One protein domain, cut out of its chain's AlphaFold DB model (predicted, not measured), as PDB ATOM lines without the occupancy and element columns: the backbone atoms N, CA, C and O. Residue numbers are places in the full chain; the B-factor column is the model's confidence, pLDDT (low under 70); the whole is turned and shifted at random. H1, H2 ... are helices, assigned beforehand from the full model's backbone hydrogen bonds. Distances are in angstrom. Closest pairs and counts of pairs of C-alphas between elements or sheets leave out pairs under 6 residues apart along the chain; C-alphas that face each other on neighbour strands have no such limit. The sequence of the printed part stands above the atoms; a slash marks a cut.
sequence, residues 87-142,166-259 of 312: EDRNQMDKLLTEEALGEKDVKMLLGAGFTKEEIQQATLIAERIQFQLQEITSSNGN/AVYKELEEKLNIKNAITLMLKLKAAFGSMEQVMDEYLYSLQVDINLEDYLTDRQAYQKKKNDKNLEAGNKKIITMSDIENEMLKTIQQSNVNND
ATOM      1  N   GLU A  87       7.831  10.885 339.507       56.66
ATOM      2  CA  GLU A  87       7.989   9.671 338.696       56.66
ATOM      3  C   GLU A  87       7.049   9.599 337.484       56.66
ATOM      4  O   GLU A  87       7.506   9.229 336.403       56.66
ATOM      5  N   ASP A  88       5.775   9.962 337.633       58.94
ATOM      6  CA  ASP A  88       4.774   9.849 336.561       58.94
ATOM      7  C   ASP A  88       5.042  10.889 335.466       58.94
ATOM      8  O   ASP A  88       5.024  10.576 334.274       58.94
ATOM      9  N   ARG A  89       5.431  12.109 335.869       61.28
ATOM     10  CA  ARG A  89       5.917  13.147 334.945       61.28
ATOM     11  C   ARG A  89       7.164  12.692 334.188       61.28
ATOM     12  O   ARG A  89       7.205  12.765 332.967       61.28
ATOM     13  N   ASN A  90       8.140  12.113 334.887       63.59
ATOM     14  CA  ASN A  90       9.373  11.625 334.265       63.59
ATOM     15  C   ASN A  90       9.151  10.482 333.261       63.59
ATOM     16  O   ASN A  90       9.932  10.351 332.308       63.59
ATOM     17  N   GLN A  91       8.138   9.637 333.491       66.62
ATOM     18  CA  GLN A  91       7.731   8.582 332.562       66.62
ATOM     19  C   GLN A  91       7.039   9.163 331.331       66.62
ATOM     20  O   GLN A  91       7.400   8.786 330.219       66.62
ATOM     21  N   MET A  92       6.120  10.112 331.514       62.06
ATOM     22  CA  MET A  92       5.460  10.805 330.407       62.06
ATOM     23  C   MET A  92       6.470  11.548 329.522       62.06
ATOM     24  O   MET A  92       6.488  11.362 328.308       62.06
ATOM     25  N   ASP A  93       7.389  12.295 330.131       67.12
ATOM     26  CA  ASP A  93       8.430  13.048 329.422       67.12
ATOM     27  C   ASP A  93       9.335  12.140 328.588       67.12
ATOM     28  O   ASP A  93       9.777  12.482 327.486       67.12
ATOM     29  N   LYS A  94       9.614  10.946 329.120       75.06
ATOM     30  CA  LYS A  94      10.372   9.925 328.407       75.06
ATOM     31  C   LYS A  94       9.583   9.397 327.207       75.06
ATOM     32  O   LYS A  94      10.172   9.267 326.140       75.06
ATOM     33  N   LEU A  95       8.287   9.127 327.373       74.88
ATOM     34  CA  LEU A  95       7.427   8.637 326.296       74.88
ATOM     35  C   LEU A  95       7.298   9.657 325.161       74.88
ATOM     36  O   LEU A  95       7.512   9.275 324.019       74.88
ATOM     37  N   LEU A  96       7.059  10.935 325.468       74.88
ATOM     38  CA  LEU A  96       6.984  12.011 324.467       74.88
ATOM     39  C   LEU A  96       8.279  12.115 323.657       74.88
ATOM     40  O   LEU A  96       8.286  12.083 322.427       74.88
ATOM     41  N   THR A  97       9.415  12.140 324.356       80.88
ATOM     42  CA  THR A  97      10.725  12.236 323.705       80.88
ATOM     43  C   THR A  97      11.021  11.008 322.836       80.88
ATOM     44  O   THR A  97      11.560  11.132 321.734       80.88
ATOM     45  N   GLU A  98      10.674   9.811 323.313       83.31
ATOM     46  CA  GLU A  98      10.842   8.562 322.567       83.31
ATOM     47  C   GLU A  98       9.842   8.413 321.415       83.31
ATOM     48  O   GLU A  98      10.181   7.765 320.429       83.31
ATOM     49  N   GLU A  99       8.657   9.013 321.483       85.06
ATOM     50  CA  GLU A  99       7.672   9.017 320.398       85.06
ATOM     51  C   GLU A  99       8.112   9.941 319.253       85.06
ATOM     52  O   GLU A  99       8.155   9.508 318.100       85.06
ATOM     53  N   ALA A 100       8.545  11.165 319.569       79.50
ATOM     54  CA  ALA A 100       9.000  12.135 318.573       79.50
ATOM     55  C   ALA A 100      10.286  11.697 317.846       79.50
ATOM     56  O   ALA A 100      10.415  11.809 316.622       79.50
ATOM     57  N   LEU A 101      11.269  11.194 318.600       85.38
ATOM     58  CA  LEU A 101      12.601  10.868 318.077       85.38
ATOM     59  C   LEU A 101      12.796   9.371 317.835       85.38
ATOM     60  O   LEU A 101      13.523   8.985 316.926       85.38
ATOM     61  N   GLY A 102      12.149   8.497 318.595       87.88
ATOM     62  CA  GLY A 102      12.495   7.079 318.654       87.88
ATOM     63  C   GLY A 102      13.661   6.807 319.610       87.88
ATOM     64  O   GLY A 102      14.639   7.552 319.679       87.88
ATOM     65  N   GLU A 103      13.605   5.669 320.304       86.94
ATOM     66  CA  GLU A 103      14.584   5.275 321.333       86.94
ATOM     67  C   GLU A 103      16.046   5.302 320.836       86.94
ATOM     68  O   GLU A 103      16.968   5.647 321.578       86.94
ATOM     69  N   LYS A 104      16.278   4.949 319.564       90.00
ATOM     70  CA  LYS A 104      17.616   4.954 318.953       90.00
ATOM     71  C   LYS A 104      18.201   6.366 318.860       90.00
ATOM     72  O   LYS A 104      19.374   6.549 319.186       90.00
ATOM     73  N   ASP A 105      17.400   7.331 318.425       89.19
ATOM     74  CA  ASP A 105      17.856   8.699 318.178       89.19
ATOM     75  C   ASP A 105      18.071   9.425 319.516       89.19
ATOM     76  O   ASP A 105      19.096  10.081 319.703       89.19
ATOM     77  N   VAL A 106      17.210   9.177 320.513       90.62
ATOM     78  CA  VAL A 106      17.413   9.650 321.896       90.62
ATOM     79  C   VAL A 106      18.733   9.134 322.472       90.62
ATOM     80  O   VAL A 106      19.535   9.912 322.988       90.62
ATOM     81  N   LYS A 107      19.018   7.831 322.342       91.69
ATOM     82  CA  LYS A 107      20.296   7.254 322.794       91.69
ATOM     83  C   LYS A 107      21.497   7.867 322.077       91.69
ATOM     84  O   LYS A 107      22.536   8.062 322.705       91.69
ATOM     85  N   MET A 108      21.371   8.168 320.786       92.69
ATOM     86  CA  MET A 108      22.433   8.819 320.019       92.69
ATOM     87  C   MET A 108      22.703  10.243 320.520       92.69
ATOM     88  O   MET A 108      23.864  10.611 320.677       92.69
ATOM     89  N   LEU A 109      21.658  11.021 320.812       93.94
ATOM     90  CA  LEU A 109      21.785  12.386 321.331       93.94
ATOM     91  C   LEU A 109      22.374  12.411 322.749       93.94
ATOM     92  O   LEU A 109      23.292  13.186 323.011       93.94
ATOM     93  N   LEU A 110      21.937  11.500 323.624       93.62
ATOM     94  CA  LEU A 110      22.545  11.314 324.946       93.62
ATOM     95  C   LEU A 110      24.026  10.915 324.828       93.62
ATOM     96  O   LEU A 110      24.881  11.451 325.528       93.62
ATOM     97  N   GLY A 111      24.350  10.012 323.896       93.12
ATOM     98  CA  GLY A 111      25.729   9.613 323.600       93.12
ATOM     99  C   GLY A 111      26.592  10.739 323.020       93.12
ATOM    100  O   GLY A 111      27.809  10.717 323.189       93.12
ATOM    101  N   ALA A 112      25.979  11.735 322.375       92.06
ATOM    102  CA  ALA A 112      26.648  12.937 321.879       92.06
ATOM    103  C   ALA A 112      26.893  13.995 322.974       92.06
ATOM    104  O   ALA A 112      27.558  14.994 322.706       92.06
ATOM    105  N   GLY A 113      26.401  13.768 324.197       94.44
ATOM    106  CA  GLY A 113      26.633  14.627 325.358       94.44
ATOM    107  C   GLY A 113      25.510  15.616 325.671       94.44
ATOM    108  O   GLY A 113      25.687  16.434 326.569       94.44
ATOM    109  N   PHE A 114      24.372  15.547 324.972       95.88
ATOM    110  CA  PHE A 114      23.196  16.351 325.315       95.88
ATOM    111  C   PHE A 114      22.487  15.779 326.542       95.88
ATOM    112  O   PHE A 114      22.409  14.558 326.707       95.88
ATOM    113  N   THR A 115      21.956  16.647 327.403       94.38
ATOM    114  CA  THR A 115      21.200  16.200 328.581       94.38
ATOM    115  C   THR A 115      19.764  15.831 328.208       94.38
ATOM    116  O   THR A 115      19.250  16.230 327.161       94.38
ATOM    117  N   LYS A 116      19.086  15.063 329.072       91.19
ATOM    118  CA  LYS A 116      17.682  14.690 328.846       91.19
ATOM    119  C   LYS A 116      16.791  15.934 328.781       91.19
ATOM    120  O   LYS A 116      15.913  16.006 327.932       91.19
ATOM    121  N   GLU A 117      17.059  16.910 329.642       90.62
ATOM    122  CA  GLU A 117      16.324  18.171 329.741       90.62
ATOM    123  C   GLU A 117      16.464  18.990 328.456       90.62
ATOM    124  O   GLU A 117      15.484  19.539 327.963       90.62
ATOM    125  N   GLU A 118      17.662  19.032 327.869       94.25
ATOM    126  CA  GLU A 118      17.890  19.727 326.601       94.25
ATOM    127  C   GLU A 118      17.136  19.060 325.449       94.25
ATOM    128  O   GLU A 118      16.521  19.748 324.635       94.25
ATOM    129  N   ILE A 119      17.174  17.725 325.378       94.12
ATOM    130  CA  ILE A 119      16.448  16.966 324.352       94.12
ATOM    131  C   ILE A 119      14.944  17.202 324.507       94.12
ATOM    132  O   ILE A 119      14.272  17.496 323.526       94.12
ATOM    133  N   GLN A 120      14.432  17.139 325.736       91.25
ATOM    134  CA  GLN A 120      13.025  17.377 326.035       91.25
ATOM    135  C   GLN A 120      12.595  18.800 325.666       91.25
ATOM    136  O   GLN A 120      11.563  18.969 325.024       91.25
ATOM    137  N   GLN A 121      13.379  19.819 326.022       93.12
ATOM    138  CA  GLN A 121      13.078  21.204 325.659       93.12
ATOM    139  C   GLN A 121      12.993  21.372 324.137       93.12
ATOM    140  O   GLN A 121      12.045  21.976 323.636       93.12
ATOM    141  N   ALA A 122      13.944  20.798 323.398       96.38
ATOM    142  CA  ALA A 122      13.930  20.830 321.939       96.38
ATOM    143  C   ALA A 122      12.710  20.090 321.361       96.38
ATOM    144  O   ALA A 122      12.077  20.597 320.435       96.38
ATOM    145  N   THR A 123      12.347  18.931 321.919       94.12
ATOM    146  CA  THR A 123      11.141  18.187 321.524       94.12
ATOM    147  C   THR A 123       9.884  19.023 321.732       94.12
ATOM    148  O   THR A 123       9.116  19.184 320.791       94.12
ATOM    149  N   LEU A 124       9.715  19.628 322.910       93.12
ATOM    150  CA  LEU A 124       8.549  20.457 323.226       93.12
ATOM    151  C   LEU A 124       8.402  21.638 322.259       93.12
ATOM    152  O   LEU A 124       7.295  21.932 321.815       93.12
ATOM    153  N   ILE A 125       9.505  22.307 321.908       96.31
ATOM    154  CA  ILE A 125       9.483  23.408 320.934       96.31
ATOM    155  C   ILE A 125       9.050  22.899 319.552       96.31
ATOM    156  O   ILE A 125       8.167  23.492 318.931       96.31
ATOM    157  N   ALA A 126       9.643  21.802 319.072       95.69
ATOM    158  CA  ALA A 126       9.338  21.260 317.750       95.69
ATOM    159  C   ALA A 126       7.886  20.764 317.647       95.69
ATOM    160  O   ALA A 126       7.198  21.092 316.682       95.69
ATOM    161  N   GLU A 127       7.413  20.022 318.651       92.88
ATOM    162  CA  GLU A 127       6.038  19.523 318.715       92.88
ATOM    163  C   GLU A 127       5.028  20.662 318.819       92.88
ATOM    164  O   GLU A 127       4.016  20.640 318.124       92.88
ATOM    165  N   ARG A 128       5.315  21.698 319.623       93.19
ATOM    166  CA  ARG A 128       4.456  22.884 319.718       93.19
ATOM    167  C   ARG A 128       4.264  23.536 318.352       93.19
ATOM    168  O   ARG A 128       3.132  23.820 317.978       93.19
ATOM    169  N   ILE A 129       5.348  23.753 317.608       95.94
ATOM    170  CA  ILE A 129       5.269  24.363 316.276       95.94
ATOM    171  C   ILE A 129       4.536  23.451 315.292       95.94
ATOM    172  O   ILE A 129       3.697  23.930 314.535       95.94
ATOM    173  N   GLN A 130       4.798  22.144 315.324       94.50
ATOM    174  CA  GLN A 130       4.090  21.186 314.476       94.50
ATOM    175  C   GLN A 130       2.586  21.205 314.729       94.50
ATOM    176  O   GLN A 130       1.806  21.282 313.784       94.50
ATOM    177  N   PHE A 131       2.195  21.155 316.000       93.00
ATOM    178  CA  PHE A 131       0.803  21.204 316.413       93.00
ATOM    179  C   PHE A 131       0.141  22.508 315.959       93.00
ATOM    180  O   PHE A 131      -0.924  22.479 315.357       93.00
ATOM    181  N   GLN A 132       0.788  23.654 316.181       93.25
ATOM    182  CA  GLN A 132       0.246  24.946 315.755       93.25
ATOM    183  C   GLN A 132       0.069  25.024 314.236       93.25
ATOM    184  O   GLN A 132      -0.968  25.490 313.773       93.25
ATOM    185  N   LEU A 133       1.038  24.534 313.457       92.88
ATOM    186  CA  LEU A 133       0.913  24.469 312.001       92.88
ATOM    187  C   LEU A 133      -0.257  23.573 311.577       92.88
ATOM    188  O   LEU A 133      -1.071  24.010 310.770       92.88
ATOM    189  N   GLN A 134      -0.388  22.382 312.171       91.38
ATOM    190  CA  GLN A 134      -1.502  21.458 311.919       91.38
ATOM    191  C   GLN A 134      -2.865  22.084 312.221       91.38
ATOM    192  O   GLN A 134      -3.815  21.907 311.460       91.38
ATOM    193  N   GLU A 135      -2.987  22.809 313.330       87.25
ATOM    194  CA  GLU A 135      -4.244  23.446 313.724       87.25
ATOM    195  C   GLU A 135      -4.606  24.614 312.798       87.25
ATOM    196  O   GLU A 135      -5.761  24.722 312.373       87.25
ATOM    197  N   ILE A 136      -3.630  25.448 312.422       88.62
ATOM    198  CA  ILE A 136      -3.821  26.547 311.462       88.62
ATOM    199  C   ILE A 136      -4.285  25.995 310.105       88.62
ATOM    200  O   ILE A 136      -5.238  26.508 309.512       88.62
ATOM    201  N   THR A 137      -3.652  24.930 309.607       88.31
ATOM    202  CA  THR A 137      -3.971  24.355 308.291       88.31
ATOM    203  C   THR A 137      -5.275  23.557 308.304       88.31
ATOM    204  O   THR A 137      -6.017  23.585 307.319       88.31
ATOM    205  N   SER A 138      -5.606  22.905 309.423       83.69
ATOM    206  CA  SER A 138      -6.854  22.150 309.594       83.69
ATOM    207  C   SER A 138      -8.074  23.056 309.758       83.69
ATOM    208  O   SER A 138      -9.127  22.776 309.182       83.69
ATOM    209  N   SER A 139      -7.943  24.164 310.492       70.50
ATOM    210  CA  SER A 139      -9.046  25.107 310.740       70.50
ATOM    211  C   SER A 139      -9.502  25.827 309.468       70.50
ATOM    212  O   SER A 139     -10.692  26.086 309.294       70.50
ATOM    213  N   ASN A 140      -8.579  26.062 308.532       60.81
ATOM    214  CA  ASN A 140      -8.867  26.709 307.250       60.81
ATOM    215  C   ASN A 140      -9.335  25.721 306.161       60.81
ATOM    216  O   ASN A 140      -9.735  26.132 305.073       60.81
ATOM    217  N   GLY A 141      -9.318  24.410 306.434       47.56
ATOM    218  CA  GLY A 141      -9.680  23.355 305.481       47.56
ATOM    219  C   GLY A 141     -11.185  23.148 305.260       47.56
ATOM    220  O   GLY A 141     -11.559  22.320 304.430       47.56
ATOM    221  N   ASN A 142     -12.050  23.876 305.978       40.44
ATOM    222  CA  ASN A 142     -13.509  23.713 305.912       40.44
ATOM    223  C   ASN A 142     -14.242  24.808 305.112       40.44
ATOM    224  O   ASN A 142     -15.474  24.826 305.083       40.44
ATOM    225  N   ALA A 166      -1.564  28.925 302.501       86.00
ATOM    226  CA  ALA A 166      -0.755  28.068 301.638       86.00
ATOM    227  C   ALA A 166       0.692  27.967 302.142       86.00
ATOM    228  O   ALA A 166       1.271  26.882 302.123       86.00
ATOM    229  N   VAL A 167       1.247  29.067 302.661       88.44
ATOM    230  CA  VAL A 167       2.614  29.096 303.199       88.44
ATOM    231  C   VAL A 167       2.728  28.281 304.492       88.44
ATOM    232  O   VAL A 167       3.689  27.530 304.653       88.44
ATOM    233  N   TYR A 168       1.739  28.356 305.393       92.06
ATOM    234  CA  TYR A 168       1.718  27.515 306.600       92.06
ATOM    235  C   TYR A 168       1.596  26.028 306.265       92.06
ATOM    236  O   TYR A 168       2.263  25.204 306.888       92.06
ATOM    237  N   LYS A 169       0.803  25.686 305.245       91.75
ATOM    238  CA  LYS A 169       0.684  24.308 304.765       91.75
ATOM    239  C   LYS A 169       1.992  23.786 304.175       91.75
ATOM    240  O   LYS A 169       2.404  22.676 304.489       91.75
ATOM    241  N   GLU A 170       2.676  24.586 303.360       92.00
ATOM    242  CA  GLU A 170       3.985  24.211 302.816       92.00
ATOM    243  C   GLU A 170       5.020  23.995 303.932       92.00
ATOM    244  O   GLU A 170       5.804  23.045 303.888       92.00
ATOM    245  N   LEU A 171       5.004  24.849 304.961       94.19
ATOM    246  CA  LEU A 171       5.837  24.685 306.150       94.19
ATOM    247  C   LEU A 171       5.518  23.394 306.907       94.19
ATOM    248  O   LEU A 171       6.447  22.671 307.257       94.19
ATOM    249  N   GLU A 172       4.237  23.095 307.134       94.06
ATOM    250  CA  GLU A 172       3.789  21.860 307.788       94.06
ATOM    251  C   GLU A 172       4.305  20.618 307.045       94.06
ATOM    252  O   GLU A 172       4.856  19.708 307.663       94.06
ATOM    253  N   GLU A 173       4.184  20.603 305.714       94.12
ATOM    254  CA  GLU A 173       4.614  19.485 304.868       94.12
ATOM    255  C   GLU A 173       6.141  19.301 304.855       94.12
ATOM    256  O   GLU A 173       6.635  18.171 304.788       94.12
ATOM    257  N   LYS A 174       6.906  20.398 304.921       95.69
ATOM    258  CA  LYS A 174       8.378  20.376 304.917       95.69
ATOM    259  C   LYS A 174       8.991  20.127 306.299       95.69
ATOM    260  O   LYS A 174      10.168  19.760 306.379       95.69
ATOM    261  N   LEU A 175       8.245  20.350 307.381       96.25
ATOM    262  CA  LEU A 175       8.769  20.275 308.741       96.25
ATOM    263  C   LEU A 175       9.162  18.838 309.108       96.25
ATOM    264  O   LEU A 175       8.334  17.931 309.171       96.25
ATOM    265  N   ASN A 176      10.438  18.633 309.441       96.62
ATOM    266  CA  ASN A 176      10.919  17.368 309.984       96.62
ATOM    267  C   ASN A 176      11.323  17.538 311.453       96.62
ATOM    268  O   ASN A 176      12.356  18.130 311.760       96.62
ATOM    269  N   ILE A 177      10.525  16.963 312.355       95.06
ATOM    270  CA  ILE A 177      10.691  17.081 313.813       95.06
ATOM    271  C   ILE A 177      12.054  16.591 314.288       95.06
ATOM    272  O   ILE A 177      12.733  17.274 315.054       95.06
ATOM    273  N   LYS A 178      12.508  15.439 313.789       95.50
ATOM    274  CA  LYS A 178      13.792  14.862 314.197       95.50
ATOM    275  C   LYS A 178      14.966  15.748 313.798       95.50
ATOM    276  O   LYS A 178      15.893  15.948 314.590       95.50
ATOM    277  N   ASN A 179      14.913  16.293 312.586       95.62
ATOM    278  CA  ASN A 179      15.934  17.209 312.096       95.62
ATOM    279  C   ASN A 179      15.897  18.527 312.874       95.62
ATOM    280  O   ASN A 179      16.953  18.973 313.319       95.62
ATOM    281  N   ALA A 180      14.712  19.094 313.119       97.25
ATOM    282  CA  ALA A 180      14.543  20.304 313.923       97.25
ATOM    283  C   ALA A 180      15.177  20.149 315.313       97.25
ATOM    284  O   ALA A 180      16.028  20.948 315.699       97.25
ATOM    285  N   ILE A 181      14.845  19.069 316.030       97.50
ATOM    286  CA  ILE A 181      15.395  18.776 317.362       97.50
ATOM    287  C   ILE A 181      16.919  18.637 317.311       97.50
ATOM    288  O   ILE A 181      17.640  19.252 318.099       97.50
ATOM    289  N   THR A 182      17.431  17.864 316.352       96.38
ATOM    290  CA  THR A 182      18.875  17.644 316.204       96.38
ATOM    291  C   THR A 182      19.622  18.949 315.925       96.38
ATOM    292  O   THR A 182      20.699  19.179 316.483       96.38
ATOM    293  N   LEU A 183      19.068  19.806 315.068       97.69
ATOM    294  CA  LEU A 183      19.651  21.095 314.716       97.69
ATOM    295  C   LEU A 183      19.598  22.068 315.894       97.69
ATOM    296  O   LEU A 183      20.630  22.658 316.207       97.69
ATOM    297  N   MET A 184      18.467  22.169 316.600       98.31
ATOM    298  CA  MET A 184      18.337  22.984 317.816       98.31
ATOM    299  C   MET A 184      19.410  22.630 318.845       98.31
ATOM    300  O   MET A 184      20.122  23.510 319.326       98.31
ATOM    301  N   LEU A 185      19.603  21.339 319.122       97.56
ATOM    302  CA  LEU A 185      20.614  20.880 320.074       97.56
ATOM    303  C   LEU A 185      22.039  21.240 319.638       97.56
ATOM    304  O   LEU A 185      22.826  21.737 320.446       97.56
ATOM    305  N   LYS A 186      22.372  21.030 318.359       96.62
ATOM    306  CA  LYS A 186      23.723  21.279 317.831       96.62
ATOM    307  C   LYS A 186      24.048  22.761 317.649       96.62
ATOM    308  O   LYS A 186      25.210  23.140 317.778       96.62
ATOM    309  N   LEU A 187      23.058  23.590 317.320       97.25
ATOM    310  CA  LEU A 187      23.265  24.973 316.886       97.25
ATOM    311  C   LEU A 187      22.890  26.024 317.936       97.25
ATOM    312  O   LEU A 187      23.281  27.179 317.764       97.25
ATOM    313  N   LYS A 188      22.218  25.663 319.039       96.62
ATOM    314  CA  LYS A 188      21.780  26.628 320.070       96.62
ATOM    315  C   LYS A 188      22.890  27.550 320.571       96.62
ATOM    316  O   LYS A 188      22.652  28.727 320.780       96.62
ATOM    317  N   ALA A 189      24.121  27.054 320.707       95.06
ATOM    318  CA  ALA A 189      25.248  27.874 321.153       95.06
ATOM    319  C   ALA A 189      25.696  28.897 320.092       95.06
ATOM    320  O   ALA A 189      26.196  29.964 320.433       95.06
ATOM    321  N   ALA A 190      25.533  28.570 318.807       94.62
ATOM    322  CA  ALA A 190      25.920  29.436 317.697       94.62
ATOM    323  C   ALA A 190      24.861  30.501 317.383       94.62
ATOM    324  O   ALA A 190      25.216  31.589 316.931       94.62
ATOM    325  N   PHE A 191      23.585  30.179 317.608       94.69
ATOM    326  CA  PHE A 191      22.463  31.079 317.342       94.69
ATOM    327  C   PHE A 191      22.021  31.863 318.576       94.69
ATOM    328  O   PHE A 191      21.575  32.988 318.409       94.69
ATOM    329  N   GLY A 192      22.243  31.328 319.780       94.81
ATOM    330  CA  GLY A 192      21.956  31.952 321.074       94.81
ATOM    331  C   GLY A 192      20.958  31.139 321.899       94.81
ATOM    332  O   GLY A 192      21.180  30.927 323.091       94.81
ATOM    333  N   SER A 193      19.908  30.616 321.263       96.50
ATOM    334  CA  SER A 193      18.906  29.756 321.901       96.50
ATOM    335  C   SER A 193      18.343  28.700 320.938       96.50
ATOM    336  O   SER A 193      18.641  28.718 319.743       96.50
ATOM    337  N   MET A 194      17.549  27.752 321.452       97.62
ATOM    338  CA  MET A 194      16.881  26.746 320.610       97.62
ATOM    339  C   MET A 194      15.794  27.381 319.738       97.62
ATOM    340  O   MET A 194      15.658  27.020 318.575       97.62
ATOM    341  N   GLU A 195      15.086  28.374 320.271       96.44
ATOM    342  CA  GLU A 195      14.058  29.149 319.576       96.44
ATOM    343  C   GLU A 195      14.652  29.874 318.365       96.44
ATOM    344  O   GLU A 195      14.122  29.781 317.266       96.44
ATOM    345  N   GLN A 196      15.826  30.496 318.520       97.62
ATOM    346  CA  GLN A 196      16.509  31.156 317.401       97.62
ATOM    347  C   GLN A 196      16.974  30.168 316.325       97.62
ATOM    348  O   GLN A 196      16.989  30.505 315.142       97.62
ATOM    349  N   VAL A 197      17.350  28.943 316.710       98.06
ATOM    350  CA  VAL A 197      17.637  27.883 315.731       98.06
ATOM    351  C   VAL A 197      16.361  27.431 315.034       98.06
ATOM    352  O   VAL A 197      16.398  27.167 313.837       98.06
ATOM    353  N   MET A 198      15.247  27.335 315.753       98.06
ATOM    354  CA  MET A 198      13.963  26.960 315.173       98.06
ATOM    355  C   MET A 198      13.462  28.025 314.190       98.06
ATOM    356  O   MET A 198      13.046  27.669 313.092       98.06
ATOM    357  N   ASP A 199      13.591  29.314 314.513       97.31
ATOM    358  CA  ASP A 199      13.322  30.411 313.575       97.31
ATOM    359  C   ASP A 199      14.204  30.318 312.325       97.31
ATOM    360  O   ASP A 199      13.716  30.436 311.199       97.31
ATOM    361  N   GLU A 200      15.502  30.046 312.495       96.94
ATOM    362  CA  GLU A 200      16.404  29.840 311.361       96.94
ATOM    363  C   GLU A 200      16.021  28.597 310.544       96.94
ATOM    364  O   GLU A 200      16.108  28.604 309.316       96.94
ATOM    365  N   TYR A 201      15.580  27.526 311.204       97.88
ATOM    366  CA  TYR A 201      15.130  26.307 310.545       97.88
ATOM    367  C   TYR A 201      13.866  26.570 309.725       97.88
ATOM    368  O   TYR A 201      13.843  26.247 308.538       97.88
ATOM    369  N   LEU A 202      12.864  27.246 310.291       96.69
ATOM    370  CA  LEU A 202      11.660  27.669 309.574       96.69
ATOM    371  C   LEU A 202      11.999  28.573 308.387       96.69
ATOM    372  O   LEU A 202      11.456  28.383 307.299       96.69
ATOM    373  N   TYR A 203      12.923  29.521 308.558       94.94
ATOM    374  CA  TYR A 203      13.436  30.326 307.451       94.94
ATOM    375  C   TYR A 203      14.047  29.438 306.362       94.94
ATOM    376  O   TYR A 203      13.721  29.592 305.185       94.94
ATOM    377  N   SER A 204      14.885  28.470 306.747       95.50
ATOM    378  CA  SER A 204      15.588  27.594 305.810       95.50
ATOM    379  C   SER A 204      14.636  26.788 304.919       95.50
ATOM    380  O   SER A 204      14.870  26.671 303.715       95.50
ATOM    381  N   LEU A 205      13.506  26.340 305.480       95.25
ATOM    382  CA  LEU A 205      12.448  25.633 304.754       95.25
ATOM    383  C   LEU A 205      11.690  26.535 303.764       95.25
ATOM    384  O   LEU A 205      11.223  26.055 302.730       95.25
ATOM    385  N   GLN A 206      11.566  27.834 304.060       93.56
ATOM    386  CA  GLN A 206      10.847  28.804 303.220       93.56
ATOM    387  C   GLN A 206      11.659  29.287 302.018       93.56
ATOM    388  O   GLN A 206      11.073  29.705 301.017       93.56
ATOM    389  N   VAL A 207      12.991  29.262 302.118       92.56
ATOM    390  CA  VAL A 207      13.903  29.702 301.046       92.56
ATOM    391  C   VAL A 207      14.681  28.549 300.401       92.56
ATOM    392  O   VAL A 207      15.611  28.786 299.630       92.56
ATOM    393  N   ASP A 208      14.296  27.307 300.712       92.25
ATOM    394  CA  ASP A 208      14.882  26.064 300.200       92.25
ATOM    395  C   ASP A 208      16.415  25.988 300.372       92.25
ATOM    396  O   ASP A 208      17.160  25.641 299.449       92.25
ATOM    397  N   ILE A 209      16.904  26.309 301.575       93.31
ATOM    398  CA  ILE A 209      18.302  26.080 301.977       93.31
ATOM    399  C   ILE A 209      18.370  25.013 303.068       93.31
ATOM    400  O   ILE A 209      17.471  24.891 303.893       93.31
ATOM    401  N   ASN A 210      19.459  24.245 303.104       94.56
ATOM    402  CA  ASN A 210      19.660  23.254 304.155       94.56
ATOM    403  C   ASN A 210      20.395  23.882 305.347       94.56
ATOM    404  O   ASN A 210      21.560  24.264 305.220       94.56
ATOM    405  N   LEU A 211      19.748  23.956 306.514       96.19
ATOM    406  CA  LEU A 211      20.386  24.433 307.746       96.19
ATOM    407  C   LEU A 211      21.546  23.528 308.205       96.19
ATOM    408  O   LEU A 211      22.486  24.008 308.836       96.19
ATOM    409  N   GLU A 212      21.555  22.244 307.838       95.31
ATOM    410  CA  GLU A 212      22.688  21.350 308.122       95.31
ATOM    411  C   GLU A 212      23.988  21.811 307.450       95.31
ATOM    412  O   GLU A 212      25.074  21.543 307.974       95.31
ATOM    413  N   ASP A 213      23.908  22.567 306.345       94.56
ATOM    414  CA  ASP A 213      25.090  23.139 305.693       94.56
ATOM    415  C   ASP A 213      25.852  24.067 306.651       94.56
ATOM    416  O   ASP A 213      27.077  24.149 306.565       94.56
ATOM    417  N   TYR A 214      25.173  24.705 307.617       96.00
ATOM    418  CA  TYR A 214      25.819  25.540 308.635       96.00
ATOM    419  C   TYR A 214      26.819  24.743 309.481       96.00
ATOM    420  O   TYR A 214      27.867  25.270 309.857       96.00
ATOM    421  N   LEU A 215      26.512  23.475 309.779       93.56
ATOM    422  CA  LEU A 215      27.382  22.600 310.571       93.56
ATOM    423  C   LEU A 215      28.661  22.219 309.817       93.56
ATOM    424  O   LEU A 215      29.666  21.907 310.452       93.56
ATOM    425  N   THR A 216      28.621  22.238 308.482       94.31
ATOM    426  CA  THR A 216      29.750  21.844 307.629       94.31
ATOM    427  C   THR A 216      30.569  23.056 307.192       94.31
ATOM    428  O   THR A 216      31.790  23.059 307.329       94.31
ATOM    429  N   ASP A 217      29.904  24.098 306.691       95.88
ATOM    430  CA  ASP A 217      30.521  25.344 306.244       95.88
ATOM    431  C   ASP A 217      29.597  26.535 306.527       95.88
ATOM    432  O   ASP A 217      28.710  26.908 305.748       95.88
ATOM    433  N   ARG A 218      29.865  27.186 307.660       94.12
ATOM    434  CA  ARG A 218      29.144  28.381 308.098       94.12
ATOM    435  C   ARG A 218      29.208  29.515 307.073       94.12
ATOM    436  O   ARG A 218      28.226  30.236 306.921       94.12
ATOM    437  N   GLN A 219      30.342  29.730 306.408       94.75
ATOM    438  CA  GLN A 219      30.482  30.862 305.487       94.75
ATOM    439  C   GLN A 219      29.698  30.620 304.201       94.75
ATOM    440  O   GLN A 219      28.992  31.520 303.741       94.75
ATOM    441  N   ALA A 220      29.767  29.403 303.660       94.56
ATOM    442  CA  ALA A 220      28.967  29.020 302.505       94.56
ATOM    443  C   ALA A 220      27.467  29.118 302.805       94.56
ATOM    444  O   ALA A 220      26.726  29.669 301.990       94.56
ATOM    445  N   TYR A 221      27.030  28.666 303.985       95.88
ATOM    446  CA  TYR A 221      25.644  28.822 304.422       95.88
ATOM    447  C   TYR A 221      25.218  30.296 304.461       95.88
ATOM    448  O   TYR A 221      24.216  30.663 303.854       95.88
ATOM    449  N   GLN A 222      25.997  31.164 305.118       93.81
ATOM    450  CA  GLN A 222      25.662  32.590 305.228       93.81
ATOM    451  C   GLN A 222      25.617  33.284 303.864       93.81
ATOM    452  O   GLN A 222      24.763  34.136 303.629       93.81
ATOM    453  N   LYS A 223      26.497  32.892 302.938       94.75
ATOM    454  CA  LYS A 223      26.452  33.391 301.564       94.75
ATOM    455  C   LYS A 223      25.167  32.956 300.854       94.75
ATOM    456  O   LYS A 223      24.456  33.818 300.350       94.75
ATOM    457  N   LYS A 224      24.831  31.659 300.880       93.94
ATOM    458  CA  LYS A 224      23.581  31.136 300.295       93.94
ATOM    459  C   LYS A 224      22.352  31.820 300.887       93.94
ATOM    460  O   LYS A 224      21.448  32.181 300.144       93.94
ATOM    461  N   LYS A 225      22.334  32.021 302.207       93.62
ATOM    462  CA  LYS A 225      21.275  32.746 302.912       93.62
ATOM    463  C   LYS A 225      21.123  34.168 302.380       93.62
ATOM    464  O   LYS A 225      20.014  34.569 302.060       93.62
ATOM    465  N   ASN A 226      22.216  34.915 302.245       92.19
ATOM    466  CA  ASN A 226      22.162  36.280 301.718       92.19
ATOM    467  C   ASN A 226      21.678  36.316 300.264       92.19
ATOM    468  O   ASN A 226      20.819  37.131 299.940       92.19
ATOM    469  N   ASP A 227      22.176  35.413 299.417       92.19
ATOM    470  CA  ASP A 227      21.757  35.305 298.015       92.19
ATOM    471  C   ASP A 227      20.249  34.994 297.928       92.19
ATOM    472  O   ASP A 227      19.504  35.676 297.226       92.19
ATOM    473  N   LYS A 228      19.767  34.039 298.734       90.88
ATOM    474  CA  LYS A 228      18.344  33.681 298.814       90.88
ATOM    475  C   LYS A 228      17.470  34.763 299.422       90.88
ATOM    476  O   LYS A 228      16.337  34.928 298.990       90.88
ATOM    477  N   ASN A 229      17.980  35.520 300.385       87.75
ATOM    478  CA  ASN A 229      17.265  36.651 300.961       87.75
ATOM    479  C   ASN A 229      17.051  37.764 299.922       87.75
ATOM    480  O   ASN A 229      15.993  38.380 299.883       87.75
ATOM    481  N   LEU A 230      18.033  37.987 299.041       87.12
ATOM    482  CA  LEU A 230      17.893  38.915 297.918       87.12
ATOM    483  C   LEU A 230      16.890  38.400 296.873       87.12
ATOM    484  O   LEU A 230      16.098  39.187 296.363       87.12
ATOM    485  N   GLU A 231      16.896  37.094 296.578       84.31
ATOM    486  CA  GLU A 231      15.934  36.457 295.661       84.31
ATOM    487  C   GLU A 231      14.499  36.449 296.208       84.31
ATOM    488  O   GLU A 231      13.551  36.656 295.451       84.31
ATOM    489  N   ALA A 232      14.330  36.228 297.514       78.81
ATOM    490  CA  ALA A 232      13.029  36.194 298.180       78.81
ATOM    491  C   ALA A 232      12.339  37.573 298.214       78.81
ATOM    492  O   ALA A 232      11.116  37.650 298.351       78.81
ATOM    493  N   GLY A 233      13.100  38.663 298.056       78.25
ATOM    494  CA  GLY A 233      12.575  40.024 298.002       78.25
ATOM    495  C   GLY A 233      11.803  40.411 299.268       78.25
ATOM    496  O   GLY A 233      12.255  40.169 300.381       78.25
ATOM    497  N   ASN A 234      10.618  41.009 299.096       70.38
ATOM    498  CA  ASN A 234       9.741  41.429 300.199       70.38
ATOM    499  C   ASN A 234       8.827  40.302 300.721       70.38
ATOM    500  O   ASN A 234       7.835  40.592 301.393       70.38
ATOM    501  N   LYS A 235       9.096  39.028 300.395       81.50
ATOM    502  CA  LYS A 235       8.296  37.915 300.923       81.50
ATOM    503  C   LYS A 235       8.430  37.897 302.446       81.50
ATOM    504  O   LYS A 235       9.537  37.825 302.979       81.50
ATOM    505  N   LYS A 236       7.297  37.972 303.149       84.88
ATOM    506  CA  LYS A 236       7.275  37.874 304.609       84.88
ATOM    507  C   LYS A 236       7.793  36.491 305.015       84.88
ATOM    508  O   LYS A 236       7.240  35.481 304.592       84.88
ATOM    509  N   ILE A 237       8.843  36.466 305.830       90.19
ATOM    510  CA  ILE A 237       9.348  35.243 306.457       90.19
ATOM    511  C   ILE A 237       8.500  34.950 307.687       90.19
ATOM    512  O   ILE A 237       8.319  35.820 308.534       90.19
ATOM    513  N   ILE A 238       8.009  33.720 307.776       92.25
ATOM    514  CA  ILE A 238       7.254  33.215 308.917       92.25
ATOM    515  C   ILE A 238       8.234  32.745 309.991       92.25
ATOM    516  O   ILE A 238       9.077  31.881 309.740       92.25
ATOM    517  N   THR A 239       8.101  33.315 311.182       94.44
ATOM    518  CA  THR A 239       8.828  32.935 312.401       94.44
ATOM    519  C   THR A 239       7.942  32.113 313.339       94.44
ATOM    520  O   THR A 239       6.729  32.014 313.133       94.44
ATOM    521  N   MET A 240       8.514  31.572 314.416       95.69
ATOM    522  CA  MET A 240       7.733  30.977 315.504       95.69
ATOM    523  C   MET A 240       6.687  31.962 316.040       95.69
ATOM    524  O   MET A 240       5.533  31.591 316.229       95.69
ATOM    525  N   SER A 241       7.057  33.232 316.227       93.88
ATOM    526  CA  SER A 241       6.126  34.257 316.710       93.88
ATOM    527  C   SER A 241       4.971  34.509 315.740       93.88
ATOM    528  O   SER A 241       3.852  34.766 316.180       93.88
ATOM    529  N   ASP A 242       5.203  34.423 314.429       93.81
ATOM    530  CA  ASP A 242       4.126  34.537 313.441       93.81
ATOM    531  C   ASP A 242       3.149  33.359 313.529       93.81
ATOM    532  O   ASP A 242       1.942  33.583 313.523       93.81
ATOM    533  N   ILE A 243       3.663  32.133 313.677       93.31
ATOM    534  CA  ILE A 243       2.846  30.922 313.860       93.31
ATOM    535  C   ILE A 243       2.011  31.031 315.140       93.31
ATOM    536  O   ILE A 243       0.812  30.760 315.129       93.31
ATOM    537  N   GLU A 244       2.614  31.480 316.242       91.62
ATOM    538  CA  GLU A 244       1.907  31.685 317.507       91.62
ATOM    539  C   GLU A 244       0.784  32.719 317.374       91.62
ATOM    540  O   GLU A 244      -0.341  32.478 317.817       91.62
ATOM    541  N   ASN A 245       1.068  33.854 316.736       91.75
ATOM    542  CA  ASN A 245       0.077  34.902 316.512       91.75
ATOM    543  C   ASN A 245      -1.067  34.424 315.619       91.75
ATOM    544  O   ASN A 245      -2.223  34.752 315.879       91.75
ATOM    545  N   GLU A 246      -0.765  33.654 314.575       89.81
ATOM    546  CA  GLU A 246      -1.792  33.126 313.686       89.81
ATOM    547  C   GLU A 246      -2.665  32.088 314.397       89.81
ATOM    548  O   GLU A 246      -3.887  32.179 314.324       89.81
ATOM    549  N   MET A 247      -2.073  31.203 315.204       88.31
ATOM    550  CA  MET A 247      -2.826  30.261 316.038       88.31
ATOM    551  C   MET A 247      -3.787  30.981 316.997       88.31
ATOM    552  O   MET A 247      -4.941  30.575 317.155       88.31
ATOM    553  N   LEU A 248      -3.349  32.079 317.625       87.62
ATOM    554  CA  LEU A 248      -4.220  32.887 318.487       87.62
ATOM    555  C   LEU A 248      -5.406  33.474 317.712       87.62
ATOM    556  O   LEU A 248      -6.529  33.459 318.222       87.62
ATOM    557  N   LYS A 249      -5.188  33.947 316.480       86.19
ATOM    558  CA  LYS A 249      -6.281  34.417 315.618       86.19
ATOM    559  C   LYS A 249      -7.242  33.284 315.269       86.19
ATOM    560  O   LYS A 249      -8.449  33.491 315.361       86.19
ATOM    561  N   THR A 250      -6.737  32.099 314.929       83.62
ATOM    562  CA  THR A 250      -7.564  30.922 314.624       83.62
ATOM    563  C   THR A 250      -8.472  30.549 315.802       83.62
ATOM    564  O   THR A 250      -9.667  30.306 315.613       83.62
ATOM    565  N   ILE A 251      -7.952  30.584 317.036       80.75
ATOM    566  CA  ILE A 251      -8.749  30.347 318.252       80.75
ATOM    567  C   ILE A 251      -9.831  31.424 318.419       80.75
ATOM    568  O   ILE A 251     -10.995  31.106 318.668       80.75
ATOM    569  N   GLN A 252      -9.474  32.702 318.258       81.69
ATOM    570  CA  GLN A 252     -10.425  33.812 318.386       81.69
ATOM    571  C   GLN A 252     -11.552  33.725 317.349       81.69
ATOM    572  O   GLN A 252     -12.722  33.870 317.698       81.69
ATOM    573  N   GLN A 253     -11.220  33.434 316.090       80.31
ATOM    574  CA  GLN A 253     -12.200  33.270 315.014       80.31
ATOM    575  C   GLN A 253     -13.127  32.075 315.254       80.31
ATOM    576  O   GLN A 253     -14.331  32.170 315.016       80.31
ATOM    577  N   SER A 254     -12.592  30.973 315.784       74.44
ATOM    578  CA  SER A 254     -13.385  29.790 316.136       74.44
ATOM    579  C   SER A 254     -14.424  30.088 317.221       74.44
ATOM    580  O   SER A 254     -15.543  29.580 317.157       74.44
ATOM    581  N   ASN A 255     -14.096  30.958 318.179       72.62
ATOM    582  CA  ASN A 255     -15.035  31.381 319.220       72.62
ATOM    583  C   ASN A 255     -16.142  32.292 318.661       72.62
ATOM    584  O   ASN A 255     -17.316  32.051 318.922       72.62
ATOM    585  N   VAL A 256     -15.794  33.274 317.821       71.31
ATOM    586  CA  VAL A 256     -16.776  34.195 317.205       71.31
ATOM    587  C   VAL A 256     -17.757  33.457 316.281       71.31
ATOM    588  O   VAL A 256     -18.960  33.730 316.276       71.31
ATOM    589  N   ASN A 257     -17.272  32.475 315.519       59.97
ATOM    590  CA  ASN A 257     -18.109  31.703 314.598       59.97
ATOM    591  C   ASN A 257     -19.089  30.751 315.308       59.97
ATOM    592  O   ASN A 257     -20.110  30.389 314.718       59.97
ATOM    593  N   ASN A 258     -18.813  30.363 316.556       57.72
ATOM    594  CA  ASN A 258     -19.725  29.535 317.349       57.72
ATOM    595  C   ASN A 258     -20.872  30.349 317.967       57.72
ATOM    596  O   ASN A 258     -21.992  29.848 318.006       57.72
ATOM    597  N   ASP A 259     -20.647  31.615 318.329       53.84
ATOM    598  CA  ASP A 259     -21.704  32.489 318.869       53.84
ATOM    599  C   ASP A 259     -22.698  32.978 317.799       53.84
ATOM    600  O   ASP A 259     -23.830  33.348 318.106       53.84
TER     601      ASP A 259
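Overview. This is residues 87 to 142 and 166 to 259 of the 312 residues of an uncharacterized protein of Anaerocolumna sp. CTTW (UniProt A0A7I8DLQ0). A long helix, H3, runs like a beam through a flat, all-helix domain; H4, H5 and H6 pack on one side of it, and H9 crosses its later part. H8 lies along one edge of the domain, near H6 and joined to little H7 at a corner, while H2 folds back on H3 and residues 87 to 92 of H1 stick out. The printed part has 150 residues with nine named helices, H1 to H9 in chain order, and no named strand. It is compact, radius of gyration of the C-alphas 16.9 A, spanning 52 by 48 by 23 A.

Along the chain. Find C-alpha 87 at (7.989, 9.671, 338.696); from there H1 runs to residue 101, 21.2 A. Next come H2, residues 103 to 111, and H3, residues 116 to 142, 39.8 A. After the cut, read H4, 166 to 174; H5, 177 to 191; H6, 194 to 206; H7, 213 to 216; and H8, 218 to 232, 20.5 A. H9, 240 to 259, 29.7 A, ends at (-21.704, 32.489, 318.869).

Arrangement. Start at H3, the hub, which touches six helices. H1 touches it at Thr 97 and Gln 120, closest C-alphas 6.1 A. H2 and H3 form a hairpin and only just touch, with 3 pairs of C-alphas within 8 A. H5 touches H3 at a steep tilt of 57 degrees, opposite ways, closest C-alphas Ala 122 and Ile 181, 5.2 A. H4 touches H3 at a steep tilt of 41 degrees, and H9 touches it at 44 degrees. H5 touches H6, closest C-alphas Met 184 and Met 194, 4.9 A. H7 and H8 touch only at the corner; H6 and H8 are near each other. Every O i to N i+4 pair is within hydrogen-bond range in H1, H2, H4, H6, H8 and H9, against 20 of 23 in H3 and 9 of 11 in H5; H7 is too short for one.

Size, cuts and confidence. The C-alphas farthest apart, Asp 217 and Asp 259, are 54.2 A apart. Residues 143 to 165 are not printed, and C-alphas 142 and 166 are 14.1 A apart across the cut. Of the links printed whole, none is long. Look for pLDDT under 70 at residues 87 to 93, 140 to 142 and 257 to 259.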